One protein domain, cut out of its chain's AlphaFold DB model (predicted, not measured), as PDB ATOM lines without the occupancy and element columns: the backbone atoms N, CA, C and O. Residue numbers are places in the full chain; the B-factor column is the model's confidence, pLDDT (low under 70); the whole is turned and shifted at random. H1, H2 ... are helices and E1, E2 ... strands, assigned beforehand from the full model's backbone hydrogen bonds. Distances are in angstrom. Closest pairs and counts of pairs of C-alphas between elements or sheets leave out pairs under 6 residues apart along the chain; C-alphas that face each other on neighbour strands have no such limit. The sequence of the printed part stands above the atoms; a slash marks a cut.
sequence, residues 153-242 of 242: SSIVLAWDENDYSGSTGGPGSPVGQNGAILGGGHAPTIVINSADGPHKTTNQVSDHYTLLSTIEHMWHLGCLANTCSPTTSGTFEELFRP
ATOM      1  N   SER A 153      77.544  85.455 118.234       96.38
ATOM      2  CA  SER A 153      78.940  85.564 118.640       96.38
ATOM      3  C   SER A 153      79.145  86.839 119.446       96.38
ATOM      4  O   SER A 153      78.479  87.849 119.207       96.38
ATOM      5  N   SER A 154      80.109  86.806 120.362       97.81
ATOM      6  CA  SER A 154      80.543  87.981 121.112       97.81
ATOM      7  C   SER A 154      82.066  88.063 121.110       97.81
ATOM      8  O   SER A 154      82.743  87.044 121.237       97.81
ATOM      9  N   ILE A 155      82.603  89.274 120.981       98.38
ATOM     10  CA  ILE A 155      84.014  89.593 121.223       98.38
ATOM     11  C   ILE A 155      84.081  90.311 122.564       98.38
ATOM     12  O   ILE A 155      83.317  91.248 122.803       98.38
ATOM     13  N   VAL A 156      85.011  89.893 123.418       98.44
ATOM     14  CA  VAL A 156      85.366  90.626 124.633       98.44
ATOM     15  C   VAL A 156      86.763  91.195 124.438       98.44
ATOM     16  O   VAL A 156      87.709  90.438 124.240       98.44
ATOM     17  N   LEU A 157      86.884  92.518 124.483       98.25
ATOM     18  CA  LEU A 157      88.170  93.205 124.571       98.25
ATOM     19  C   LEU A 157      88.450  93.475 126.048       98.25
ATOM     20  O   LEU A 157      87.631  94.109 126.715       98.25
ATOM     21  N   ALA A 158      89.581  92.989 126.544       95.69
ATOM     22  CA  ALA A 158      90.032  93.177 127.916       95.69
ATOM     23  C   ALA A 158      91.545  93.415 127.929       95.69
ATOM     24  O   ALA A 158      92.262  92.873 127.091       95.69
ATOM     25  N   TRP A 159      91.999  94.218 128.885       93.75
ATOM     26  CA  TRP A 159      93.412  94.451 129.177       93.75
ATOM     27  C   TRP A 159      93.771  93.666 130.434       93.75
ATOM     28  O   TRP A 159      92.940  93.582 131.335       93.75
ATOM     29  N   ASP A 160      94.961  93.075 130.474       90.62
ATOM     30  CA  ASP A 160      95.420  92.198 131.558       90.62
ATOM     31  C   ASP A 160      95.854  92.966 132.810       90.62
ATOM     32  O   ASP A 160      95.692  92.481 133.932       90.62
ATOM     33  N   GLU A 161      96.379  94.174 132.623       86.00
ATOM     34  CA  GLU A 161      96.821  95.046 133.700       86.00
ATOM     35  C   GLU A 161      96.653  96.526 133.349       86.00
ATOM     36  O   GLU A 161      96.274  96.912 132.239       86.00
ATOM     37  N   ASN A 162      96.904  97.382 134.337       81.88
ATOM     38  CA  ASN A 162      97.167  98.785 134.082       81.88
ATOM     39  C   ASN A 162      98.634  99.103 134.376       81.88
ATOM     40  O   ASN A 162      99.332  98.357 135.053       81.88
ATOM     41  N   ASP A 163      99.093 100.232 133.852       73.19
ATOM     42  CA  ASP A 163     100.522 100.380 133.582       73.19
ATOM     43  C   ASP A 163     101.228 101.318 134.597       73.19
ATOM     44  O   ASP A 163     102.432 101.236 134.822       73.19
ATOM     45  N   TYR A 164     100.481 102.198 135.292       64.56
ATOM     46  CA  TYR A 164     101.103 103.298 136.062       64.56
ATOM     47  C   TYR A 164     100.466 103.685 137.408       64.56
ATOM     48  O   TYR A 164     101.006 104.563 138.084       64.56
ATOM     49  N   SER A 165      99.328 103.121 137.835       65.31
ATOM     50  CA  SER A 165      98.711 103.551 139.108       65.31
ATOM     51  C   SER A 165      97.649 102.601 139.643       65.31
ATOM     52  O   SER A 165      96.975 101.954 138.869       65.31
ATOM     53  N   GLY A 166      97.409 102.599 140.954       67.12
ATOM     54  CA  GLY A 166      96.304 101.846 141.549       67.12
ATOM     55  C   GLY A 166      96.588 100.348 141.604       67.12
ATOM     56  O   GLY A 166      96.320  99.619 140.669       67.12
ATOM     57  N   SER A 167      97.095  99.887 142.743       65.75
ATOM     58  CA  SER A 167      97.368  98.471 143.028       65.75
ATOM     59  C   SER A 167      96.472  97.914 144.134       65.75
ATOM     60  O   SER A 167      96.684  96.815 144.638       65.75
ATOM     61  N   THR A 168      95.483  98.691 144.578       73.75
ATOM     62  CA  THR A 168      94.490  98.211 145.532       73.75
ATOM     63  C   THR A 168      93.508  97.317 144.795       73.75
ATOM     64  O   THR A 168      92.709  97.813 143.999       73.75
ATOM     65  N   GLY A 169      93.585  96.012 145.058       73.75
ATOM     66  CA  GLY A 169      92.579  95.049 144.622       73.75
ATOM     67  C   GLY A 169      91.168  95.433 145.083       73.75
ATOM     68  O   GLY A 169      90.983  96.167 146.060       73.75
ATOM     69  N   GLY A 170      90.169  94.953 144.349       76.25
ATOM     70  CA  GLY A 170      88.759  95.130 144.672       76.25
ATOM     71  C   GLY A 170      88.267  94.177 145.771       76.25
ATOM     72  O   GLY A 170      89.022  93.359 146.308       76.25
ATOM     73  N   PRO A 171      86.973  94.261 146.132       75.12
ATOM     74  CA  PRO A 171      86.331  93.270 146.986       75.12
ATOM     75  C   PRO A 171      86.571  91.854 146.459       75.12
ATOM     76  O   PRO A 171      86.357  91.584 145.284       75.12
ATOM     77  N   GLY A 172      87.036  90.958 147.332       76.62
ATOM     78  CA  GLY A 172      87.274  89.568 146.956       76.62
ATOM     79  C   GLY A 172      88.583  89.305 146.197       76.62
ATOM     80  O   GLY A 172      88.876  88.152 145.880       76.62
ATOM     81  N   SER A 173      89.415  90.323 145.965       82.00
ATOM     82  CA  SER A 173      90.729  90.120 145.361       82.00
ATOM     83  C   SER A 173      91.548  89.042 146.095       82.00
ATOM     84  O   SER A 173      91.563  89.014 147.333       82.00
ATOM     85  N   PRO A 174      92.249  88.154 145.361       80.56
ATOM     86  CA  PRO A 174      93.060  87.108 145.963       80.56
ATOM     87  C   PRO A 174      94.132  87.691 146.879       80.56
ATOM     88  O   PRO A 174      94.698  88.746 146.603       80.56
ATOM     89  N   VAL A 175      94.467  86.966 147.942       84.12
ATOM     90  CA  VAL A 175      95.569  87.334 148.833       84.12
ATOM     91  C   VAL A 175      96.769  86.454 148.505       84.12
ATOM     92  O   VAL A 175      96.696  85.227 148.577       84.12
ATOM     93  N   GLY A 176      97.871  87.086 148.116       82.31
ATOM     94  CA  GLY A 176      99.132  86.419 147.828       82.31
ATOM     95  C   GLY A 176      99.754  85.814 149.082       82.31
ATOM     96  O   GLY A 176      99.394  86.149 150.210       82.31
ATOM     97  N   GLN A 177     100.752  84.950 148.894       84.12
ATOM     98  CA  GLN A 177     101.397  84.208 149.986       84.12
ATOM     99  C   GLN A 177     101.954  85.107 151.107       84.12
ATOM    100  O   GLN A 177     101.988  84.702 152.266       84.12
ATOM    101  N   ASN A 178     102.340  86.341 150.775       87.12
ATOM    102  CA  ASN A 178     102.875  87.318 151.725       87.12
ATOM    103  C   ASN A 178     101.783  88.161 152.417       87.12
ATOM    104  O   ASN A 178     102.096  89.167 153.045       87.12
ATOM    105  N   GLY A 179     100.502  87.805 152.266       84.94
ATOM    106  CA  GLY A 179      99.370  88.559 152.813       84.94
ATOM    107  C   GLY A 179      98.985  89.802 152.005       84.94
ATOM    108  O   GLY A 179      98.062  90.516 152.389       84.94
ATOM    109  N   ALA A 180      99.670  90.072 150.891       83.12
ATOM    110  CA  ALA A 180      99.353  91.187 150.009       83.12
ATOM    111  C   ALA A 180      98.095  90.884 149.188       83.12
ATOM    112  O   ALA A 180      97.996  89.816 148.586       83.12
ATOM    113  N   ILE A 181      97.159  91.830 149.136       82.69
ATOM    114  CA  ILE A 181      96.036  91.771 148.195       82.69
ATOM    115  C   ILE A 181      96.610  91.893 146.779       82.69
ATOM    116  O   ILE A 181      97.412  92.788 146.511       82.69
ATOM    117  N   LEU A 182      96.241  90.961 145.907       80.25
ATOM    118  CA  LEU A 182      96.681  90.884 144.520       80.25
ATOM    119  C   LEU A 182      95.667  91.540 143.583       80.25
ATOM    120  O   LEU A 182      94.471  91.581 143.867       80.25
ATOM    121  N   GLY A 183      96.157  91.981 142.427       76.19
ATOM    122  CA  GLY A 183      95.356  92.684 141.432       76.19
ATOM    123  C   GLY A 183      95.129  94.148 141.801       76.19
ATOM    124  O   GLY A 183      95.820  94.710 142.648       76.19
ATOM    125  N   GLY A 184      94.150  94.757 141.144       79.88
ATOM    126  CA  GLY A 184      93.887  96.187 141.229       79.88
ATOM    127  C   GLY A 184      94.090  96.861 139.882       79.88
ATOM    128  O   GLY A 184      94.319  96.206 138.869       79.88
ATOM    129  N   GLY A 185      93.959  98.181 139.896       82.75
ATOM    130  CA  GLY A 185      93.957  98.970 138.677       82.75
ATOM    131  C   GLY A 185      92.622  98.871 137.946       82.75
ATOM    132  O   GLY A 185      91.868  97.913 138.095       82.75
ATOM    133  N   HIS A 186      92.283  99.910 137.190       85.69
ATOM    134  CA  HIS A 186      91.100  99.890 136.337       85.69
ATOM    135  C   HIS A 186      91.539  99.656 134.897       85.69
ATOM    136  O   HIS A 186      92.194 100.514 134.304       85.69
ATOM    137  N   ALA A 187      91.149  98.507 134.360       88.12
ATOM    138  CA  ALA A 187      91.303  98.142 132.962       88.12
ATOM    139  C   ALA A 187      89.928  98.174 132.267       88.12
ATOM    140  O   ALA A 187      88.926  97.768 132.868       88.12
ATOM    141  N   PRO A 188      89.835  98.662 131.020       91.62
ATOM    142  CA  PRO A 188      88.583  98.620 130.283       91.62
ATOM    143  C   PRO A 188      88.196  97.178 129.930       91.62
ATOM    144  O   PRO A 188      89.038  96.317 129.686       91.62
ATOM    145  N   THR A 189      86.891  96.918 129.875       94.44
ATOM    146  CA  THR A 189      86.319  95.699 129.295       94.44
ATOM    147  C   THR A 189      85.176  96.101 128.374       94.44
ATOM    148  O   THR A 189      84.280  96.844 128.777       94.44
ATOM    149  N   ILE A 190      85.216  95.641 127.127       97.19
ATOM    150  CA  ILE A 190      84.247  95.997 126.086       97.19
ATOM    151  C   ILE A 190      83.681  94.710 125.499       97.19
ATOM    152  O   ILE A 190      84.436  93.827 125.107       97.19
ATOM    153  N   VAL A 191      82.354  94.621 125.402       97.88
ATOM    154  CA  VAL A 191      81.660  93.499 124.757       97.88
ATOM    155  C   VAL A 191      81.039  93.975 123.446       97.88
ATOM    156  O   VAL A 191      80.236  94.908 123.429       97.88
ATOM    157  N   ILE A 192      81.391  93.311 122.349       97.81
ATOM    158  CA  ILE A 192      80.818  93.518 121.015       97.81
ATOM    159  C   ILE A 192      80.006  92.269 120.685       97.81
ATOM    160  O   ILE A 192      80.538  91.166 120.752       97.81
ATOM    161  N   ASN A 193      78.731  92.415 120.333       97.81
ATOM    162  CA  ASN A 193      77.848  91.286 120.024       97.81
ATOM    163  C   ASN A 193      77.471  91.293 118.539       97.81
ATOM    164  O   ASN A 193      77.276  92.366 117.970       97.81
ATOM    165  N   SER A 194      77.325  90.112 117.931       96.81
ATOM    166  CA  SER A 194      76.831  89.984 116.553       96.81
ATOM    167  C   SER A 194      75.327  90.227 116.448       96.81
ATOM    168  O   SER A 194      74.839  90.655 115.406       96.81
ATOM    169  N   ALA A 195      74.590  89.983 117.533       94.69
ATOM    170  CA  ALA A 195      73.169  90.274 117.616       94.69
ATOM    171  C   ALA A 195      72.911  91.762 117.895       94.69
ATOM    172  O   ALA A 195      73.471  92.346 118.828       94.69
ATOM    173  N   ASP A 196      71.980  92.339 117.137       90.12
ATOM    174  CA  ASP A 196      71.580  93.735 117.280       90.12
ATOM    175  C   ASP A 196      70.989  94.076 118.659       90.12
ATOM    176  O   ASP A 196      70.349  93.280 119.365       90.12
ATOM    177  N   GLY A 197      71.128  95.353 119.006       90.50
ATOM    178  CA  GLY A 197      70.258  96.053 119.942       90.50
ATOM    179  C   GLY A 197      70.983  97.120 120.757       90.50
ATOM    180  O   GLY A 197      72.087  97.519 120.397       90.50
ATOM    181  N   PRO A 198      70.359  97.651 121.828       92.88
ATOM    182  CA  PRO A 198      70.881  98.851 122.467       92.88
ATOM    183  C   PRO A 198      72.240  98.624 123.126       92.88
ATOM    184  O   PRO A 198      72.474  97.582 123.753       92.88
ATOM    185  N   HIS A 199      73.080  99.657 123.039       93.56
ATOM    186  CA  HIS A 199      74.288  99.792 123.842       93.56
ATOM    187  C   HIS A 199      73.939  99.739 125.330       93.56
ATOM    188  O   HIS A 199      72.912 100.268 125.764       93.56
ATOM    189  N   LYS A 200      74.802  99.091 126.109       95.12
ATOM    190  CA  LYS A 200      74.660  98.955 127.554       95.12
ATOM    191  C   LYS A 200      75.976  99.298 128.230       95.12
ATOM    192  O   LYS A 200      77.044  99.069 127.671       95.12
ATOM    193  N   THR A 201      75.868  99.812 129.443       95.25
ATOM    194  CA  THR A 201      76.976  99.976 130.378       95.25
ATOM    195  C   THR A 201      76.576  99.331 131.697       95.25
ATOM    196  O   THR A 201      75.387  99.190 131.994       95.25
ATOM    197  N   THR A 202      77.566  98.923 132.482       91.19
ATOM    198  CA  THR A 202      77.355  98.403 133.830       91.19
ATOM    199  C   THR A 202      78.272  99.147 134.789       91.19
ATOM    200  O   THR A 202      79.404  99.474 134.443       91.19
ATOM    201  N   ASN A 203      77.755  99.449 135.979       88.69
ATOM    202  CA  ASN A 203      78.531 100.019 137.084       88.69
ATOM    203  C   ASN A 203      78.835  98.950 138.145       88.69
ATOM    204  O   ASN A 203      79.232  99.286 139.261       88.69
ATOM    205  N   GLN A 204      78.583  97.673 137.833       86.56
ATOM    206  CA  GLN A 204      78.930  96.575 138.721       86.56
ATOM    207  C   GLN A 204      80.449  96.472 138.837       86.56
ATOM    208  O   GLN A 204      81.162  96.432 137.833       86.56
ATOM    209  N   VAL A 205      80.938  96.427 140.077       85.44
ATOM    210  CA  VAL A 205      82.353  96.168 140.349       85.44
ATOM    211  C   VAL A 205      82.685  94.796 139.776       85.44
ATOM    212  O   VAL A 205      82.054  93.809 140.144       85.44
ATOM    213  N   SER A 206      83.636  94.770 138.849       87.06
ATOM    214  CA  SER A 206      83.988  93.591 138.065       87.06
ATOM    215  C   SER A 206      85.503  93.468 137.972       87.06
ATOM    216  O   SER A 206      86.220  94.469 137.986       87.06
ATOM    217  N   ASP A 207      85.971  92.236 137.841       88.62
ATOM    218  CA  ASP A 207      87.364  91.869 137.602       88.62
ATOM    219  C   ASP A 207      87.450  90.757 136.535       88.62
ATOM    220  O   ASP A 207      86.450  90.369 135.918       88.62
ATOM    221  N   HIS A 208      88.640  90.203 136.302       90.62
ATOM    222  CA  HIS A 208      88.801  89.105 135.345       90.62
ATOM    223  C   HIS A 208      88.103  87.802 135.766       90.62
ATOM    224  O   HIS A 208      87.715  87.019 134.895       90.62
ATOM    225  N   TYR A 209      87.876  87.569 137.063       91.12
ATOM    226  CA  TYR A 209      87.078  86.424 137.517       91.12
ATOM    227  C   TYR A 209      85.604  86.604 137.168       91.12
ATOM    228  O   TYR A 209      84.942  85.636 136.807       91.12
ATOM    229  N   THR A 210      85.111  87.838 137.190       91.81
ATOM    230  CA  THR A 210      83.754  88.195 136.756       91.81
ATOM    231  C   THR A 210      83.546  87.873 135.268       91.81
ATOM    232  O   THR A 210      82.501  87.342 134.886       91.81
ATOM    233  N   LEU A 211      84.557  88.104 134.415       94.44
ATOM    234  CA  LEU A 211      84.517  87.693 133.003       94.44
ATOM    235  C   LEU A 211      84.443  86.166 132.864       94.44
ATOM    236  O   LEU A 211      83.576  85.660 132.150       94.44
ATOM    237  N   LEU A 212      85.313  85.431 133.565       95.62
ATOM    238  CA  LEU A 212      85.294  83.966 133.534       95.62
ATOM    239  C   LEU A 212      83.953  83.411 134.038       95.62
ATOM    240  O   LEU A 212      83.352  82.582 133.362       95.62
ATOM    241  N   SER A 213      83.443  83.927 135.157       95.12
ATOM    242  CA  SER A 213      82.151  83.525 135.727       95.12
ATOM    243  C   SER A 213      80.989  83.806 134.783       95.12
ATOM    244  O   SER A 213      80.069  83.000 134.674       95.12
ATOM    245  N   THR A 214      81.037  84.925 134.054       95.38
ATOM    246  CA  THR A 214      80.030  85.251 133.034       95.38
ATOM    247  C   THR A 214      80.033  84.212 131.908       95.38
ATOM    248  O   THR A 214      78.972  83.716 131.532       95.38
ATOM    249  N   ILE A 215      81.210  83.809 131.417       96.62
ATOM    250  CA  ILE A 215      81.341  82.748 130.400       96.62
ATOM    251  C   ILE A 215      80.829  81.408 130.945       96.62
ATOM    252  O   ILE A 215      80.057  80.718 130.274       96.62
ATOM    253  N   GLU A 216      81.219  81.049 132.169       97.00
ATOM    254  CA  GLU A 216      80.778  79.819 132.828       97.00
ATOM    255  C   GLU A 216      79.253  79.766 132.957       97.00
ATOM    256  O   GLU A 216      78.639  78.751 132.622       97.00
ATOM    257  N   HIS A 217      78.622  80.867 133.355       95.50
ATOM    258  CA  HIS A 217      77.170  80.963 133.466       95.50
ATOM    259  C   HIS A 217      76.470  80.846 132.112       95.50
ATOM    260  O   HIS A 217      75.565  80.018 131.958       95.50
ATOM    261  N   MET A 218      76.912  81.623 131.118       95.25
ATOM    262  CA  MET A 218      76.315  81.637 129.780       95.25
ATOM    263  C   MET A 218      76.353  80.262 129.108       95.25
ATOM    264  O   MET A 218      75.457  79.931 128.334       95.25
ATOM    265  N   TRP A 219      77.384  79.457 129.380       96.06
ATOM    266  CA  TRP A 219      77.559  78.126 128.786       96.06
ATOM    267  C   TRP A 219      77.189  76.976 129.729       96.06
ATOM    268  O   TRP A 219      77.407  75.802 129.404       96.06
ATOM    269  N   HIS A 220      76.590  77.288 130.882       95.69
ATOM    270  CA  HIS A 220      76.197  76.314 131.903       95.69
ATOM    271  C   HIS A 220      77.350  75.369 132.283       95.69
ATOM    272  O   HIS A 220      77.203  74.134 132.322       95.69
ATOM    273  N   LEU A 221      78.518  75.965 132.492       95.81
ATOM    274  CA  LEU A 221      79.703  75.339 133.055       95.81
ATOM    275  C   LEU A 221      79.627  75.414 134.589       95.81
ATOM    276  O   LEU A 221      78.822  76.150 135.158       95.81
ATOM    277  N   GLY A 222      80.431  74.596 135.271       93.38
ATOM    278  CA  GLY A 222      80.642  74.780 136.711       93.38
ATOM    279  C   GLY A 222      81.469  76.041 136.981       93.38
ATOM    280  O   GLY A 222      81.933  76.672 136.044       93.38
ATOM    281  N   CYS A 223      81.700  76.371 138.247       93.38
ATOM    282  CA  CYS A 223      82.670  77.402 138.615       93.38
ATOM    283  C   CYS A 223      84.085  76.809 138.784       93.38
ATOM    284  O   CYS A 223      84.246  75.620 139.095       93.38
ATOM    285  N   LEU A 224      85.111  77.641 138.626       93.50
ATOM    286  CA  LEU A 224      86.525  77.370 138.870       93.50
ATOM    287  C   LEU A 224      87.071  78.305 139.952       93.50
ATOM    288  O   LEU A 224      87.200  79.509 139.751       93.50
ATOM    289  N   ALA A 225      87.513  77.730 141.073       89.69
ATOM    290  CA  ALA A 225      88.234  78.446 142.129       89.69
ATOM    291  C   ALA A 225      87.554  79.776 142.529       89.69
ATOM    292  O   ALA A 225      86.490  79.757 143.146       89.69
ATOM    293  N   ASN A 226      88.148  80.918 142.171       87.75
ATOM    294  CA  ASN A 226      87.640  82.247 142.509       87.75
ATOM    295  C   ASN A 226      86.344  82.620 141.772       87.75
ATOM    296  O   ASN A 226      85.754  83.630 142.121       87.75
ATOM    297  N   THR A 227      85.850  81.831 140.816       90.25
ATOM    298  CA  THR A 227      84.503  82.047 140.261       90.25
ATOM    299  C   THR A 227      83.389  81.366 141.055       90.25
ATOM    300  O   THR A 227      82.209  81.499 140.747       90.25
ATOM    301  N   CYS A 228      83.736  80.623 142.111       86.06
ATOM    302  CA  CYS A 228      82.753  79.948 142.957       86.06
ATOM    303  C   CYS A 228      82.203  80.821 144.089       86.06
ATOM    304  O   CYS A 228      81.285  80.384 144.787       86.06
ATOM    305  N   SER A 229      82.770  82.008 144.328       80.12
ATOM    306  CA  SER A 229      82.338  82.872 145.426       80.12
ATOM    307  C   SER A 229      81.576  84.093 144.906       80.12
ATOM    308  O   SER A 229      82.125  84.888 144.148       80.12
ATOM    309  N   PRO A 230      80.349  84.354 145.390       65.88
ATOM    310  CA  PRO A 230      79.594  85.543 144.992       65.88
ATOM    311  C   PRO A 230      80.278  86.858 145.403       65.88
ATOM    312  O   PRO A 230      79.878  87.924 144.950       65.88
ATOM    313  N   THR A 231      81.303  86.805 146.262       66.56
ATOM    314  CA  THR A 231      82.115  87.970 146.641       66.56
ATOM    315  C   THR A 231      83.194  88.329 145.622       66.56
ATOM    316  O   THR A 231      83.751  89.415 145.722       66.56
ATOM    317  N   THR A 232      83.541  87.410 144.718       65.19
ATOM    318  CA  THR A 232      84.665  87.525 143.770       65.19
ATOM    319  C   THR A 232      84.221  87.482 142.314       65.19
ATOM    320  O   THR A 232      85.009  87.797 141.435       65.19
ATOM    321  N   SER A 233      82.994  87.040 142.032       65.81
ATOM    322  CA  SER A 233      82.641  86.625 140.677       65.81
ATOM    323  C   SER A 233      81.174  86.826 140.347       65.81
ATOM    324  O   SER A 233      80.487  85.902 139.918       65.81
ATOM    325  N   GLY A 234      80.667  88.044 140.534       85.19
ATOM    326  CA  GLY A 234      79.397  88.412 139.910       85.19
ATOM    327  C   GLY A 234      79.400  88.117 138.401       85.19
ATOM    328  O   GLY A 234      80.385  87.653 137.822       85.19
ATOM    329  N   THR A 235      78.297  88.417 137.728       91.25
ATOM    330  CA  THR A 235      78.275  88.360 136.266       91.25
ATOM    331  C   THR A 235      77.851  89.690 135.682       91.25
ATOM    332  O   THR A 235      77.132  90.464 136.314       91.25
ATOM    333  N   PHE A 236      78.319  89.943 134.464       93.19
ATOM    334  CA  PHE A 236      77.848  91.042 133.627       93.19
ATOM    335  C   PHE A 236      77.171  90.503 132.360       93.19
ATOM    336  O   PHE A 236      77.326  91.044 131.262       93.19
ATOM    337  N   GLU A 237      76.406  89.414 132.506       94.06
ATOM    338  CA  GLU A 237      75.623  88.785 131.430       94.06
ATOM    339  C   GLU A 237      74.732  89.795 130.698       94.06
ATOM    340  O   GLU A 237      74.454  89.631 129.510       94.06
ATOM    341  N   GLU A 238      74.331  90.887 131.360       93.44
ATOM    342  CA  GLU A 238      73.565  91.956 130.735       93.44
ATOM    343  C   GLU A 238      74.267  92.582 129.525       93.44
ATOM    344  O   GLU A 238      73.566  93.094 128.647       93.44
ATOM    345  N   LEU A 239      75.603  92.547 129.452       95.44
ATOM    346  CA  LEU A 239      76.383  93.072 128.327       95.44
ATOM    347  C   LEU A 239      76.393  92.129 127.116       95.44
ATOM    348  O   LEU A 239      76.687  92.572 126.003       95.44
ATOM    349  N   PHE A 240      76.047  90.856 127.303       95.69
ATOM    350  CA  PHE A 240      76.081  89.848 126.252       95.69
ATOM    351  C   PHE A 240      74.723  89.671 125.575       95.69
ATOM    352  O   PHE A 240      73.653  89.838 126.167       95.69
ATOM    353  N   ARG A 241      74.778  89.322 124.290       90.44
ATOM    354  CA  ARG A 241      73.619  88.950 123.468       90.44
ATOM    355  C   ARG A 241      73.975  87.734 122.611       90.44
ATOM    356  O   ARG A 241      74.110  87.874 121.393       90.44
ATOM    357  N   PRO A 242      74.195  86.581 123.257       69.50
ATOM    358  CA  PRO A 242      74.586  85.355 122.585       69.50
ATOM    359  C   PRO A 242      73.394  84.652 121.929       69.50
ATOM    360  O   PRO A 242      72.218  85.109 121.994       69.50
TER     361      PRO A 242
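What this domain is: This is residues 153 to 242 of the 242 residues of the protein "Probable acid phosphatase" of Arthrobacter sp. Hiyo6 (UniProt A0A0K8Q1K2). The domain has little regular structure: most of it is loops, around a narrow two-stranded hairpin, E1 and E2, and one short helix, H1. The loop joining the strands, residues 159 to 188, reaches to one end of the longest axis; after H1, residues 219 to 242 fold back to Pro 242, its C-alpha 5.9 A from that of Ser 153. The 90 printed residues hold E1, E2 and H1, in that order; the sheet is antiparallel, and the class is mixed, with only 21 residues in named elements. The whole is compact, radius of gyration of the C-alphas 14.0 A, spanning 46 by 32 by 18 A.

How they stand to each other: E1, residues 154 to 158, and E2, residues 189 to 193, form an antiparallel hairpin, their directions at 167 degrees. N 155 and O 192, 2.8 A apart, are within hydrogen-bond range. H1, residues 208 to 218, is apart from E1; every O i to N i+4 pair in H1 is within hydrogen-bond range.

Where its parts are: E1 begins at C-alpha 154 (80.543, 87.981, 121.112). H1, 15.6 A long, ends at C-alpha 218 (76.315, 81.637, 129.780).

The domain as a whole: The C-alphas of Asn 178 and Asp 196, the two farthest apart, are 47.0 A apart. The printed part has no cut. Both links are long. Residues 164 to 167, 230 to 233 and 242 have pLDDT under 70.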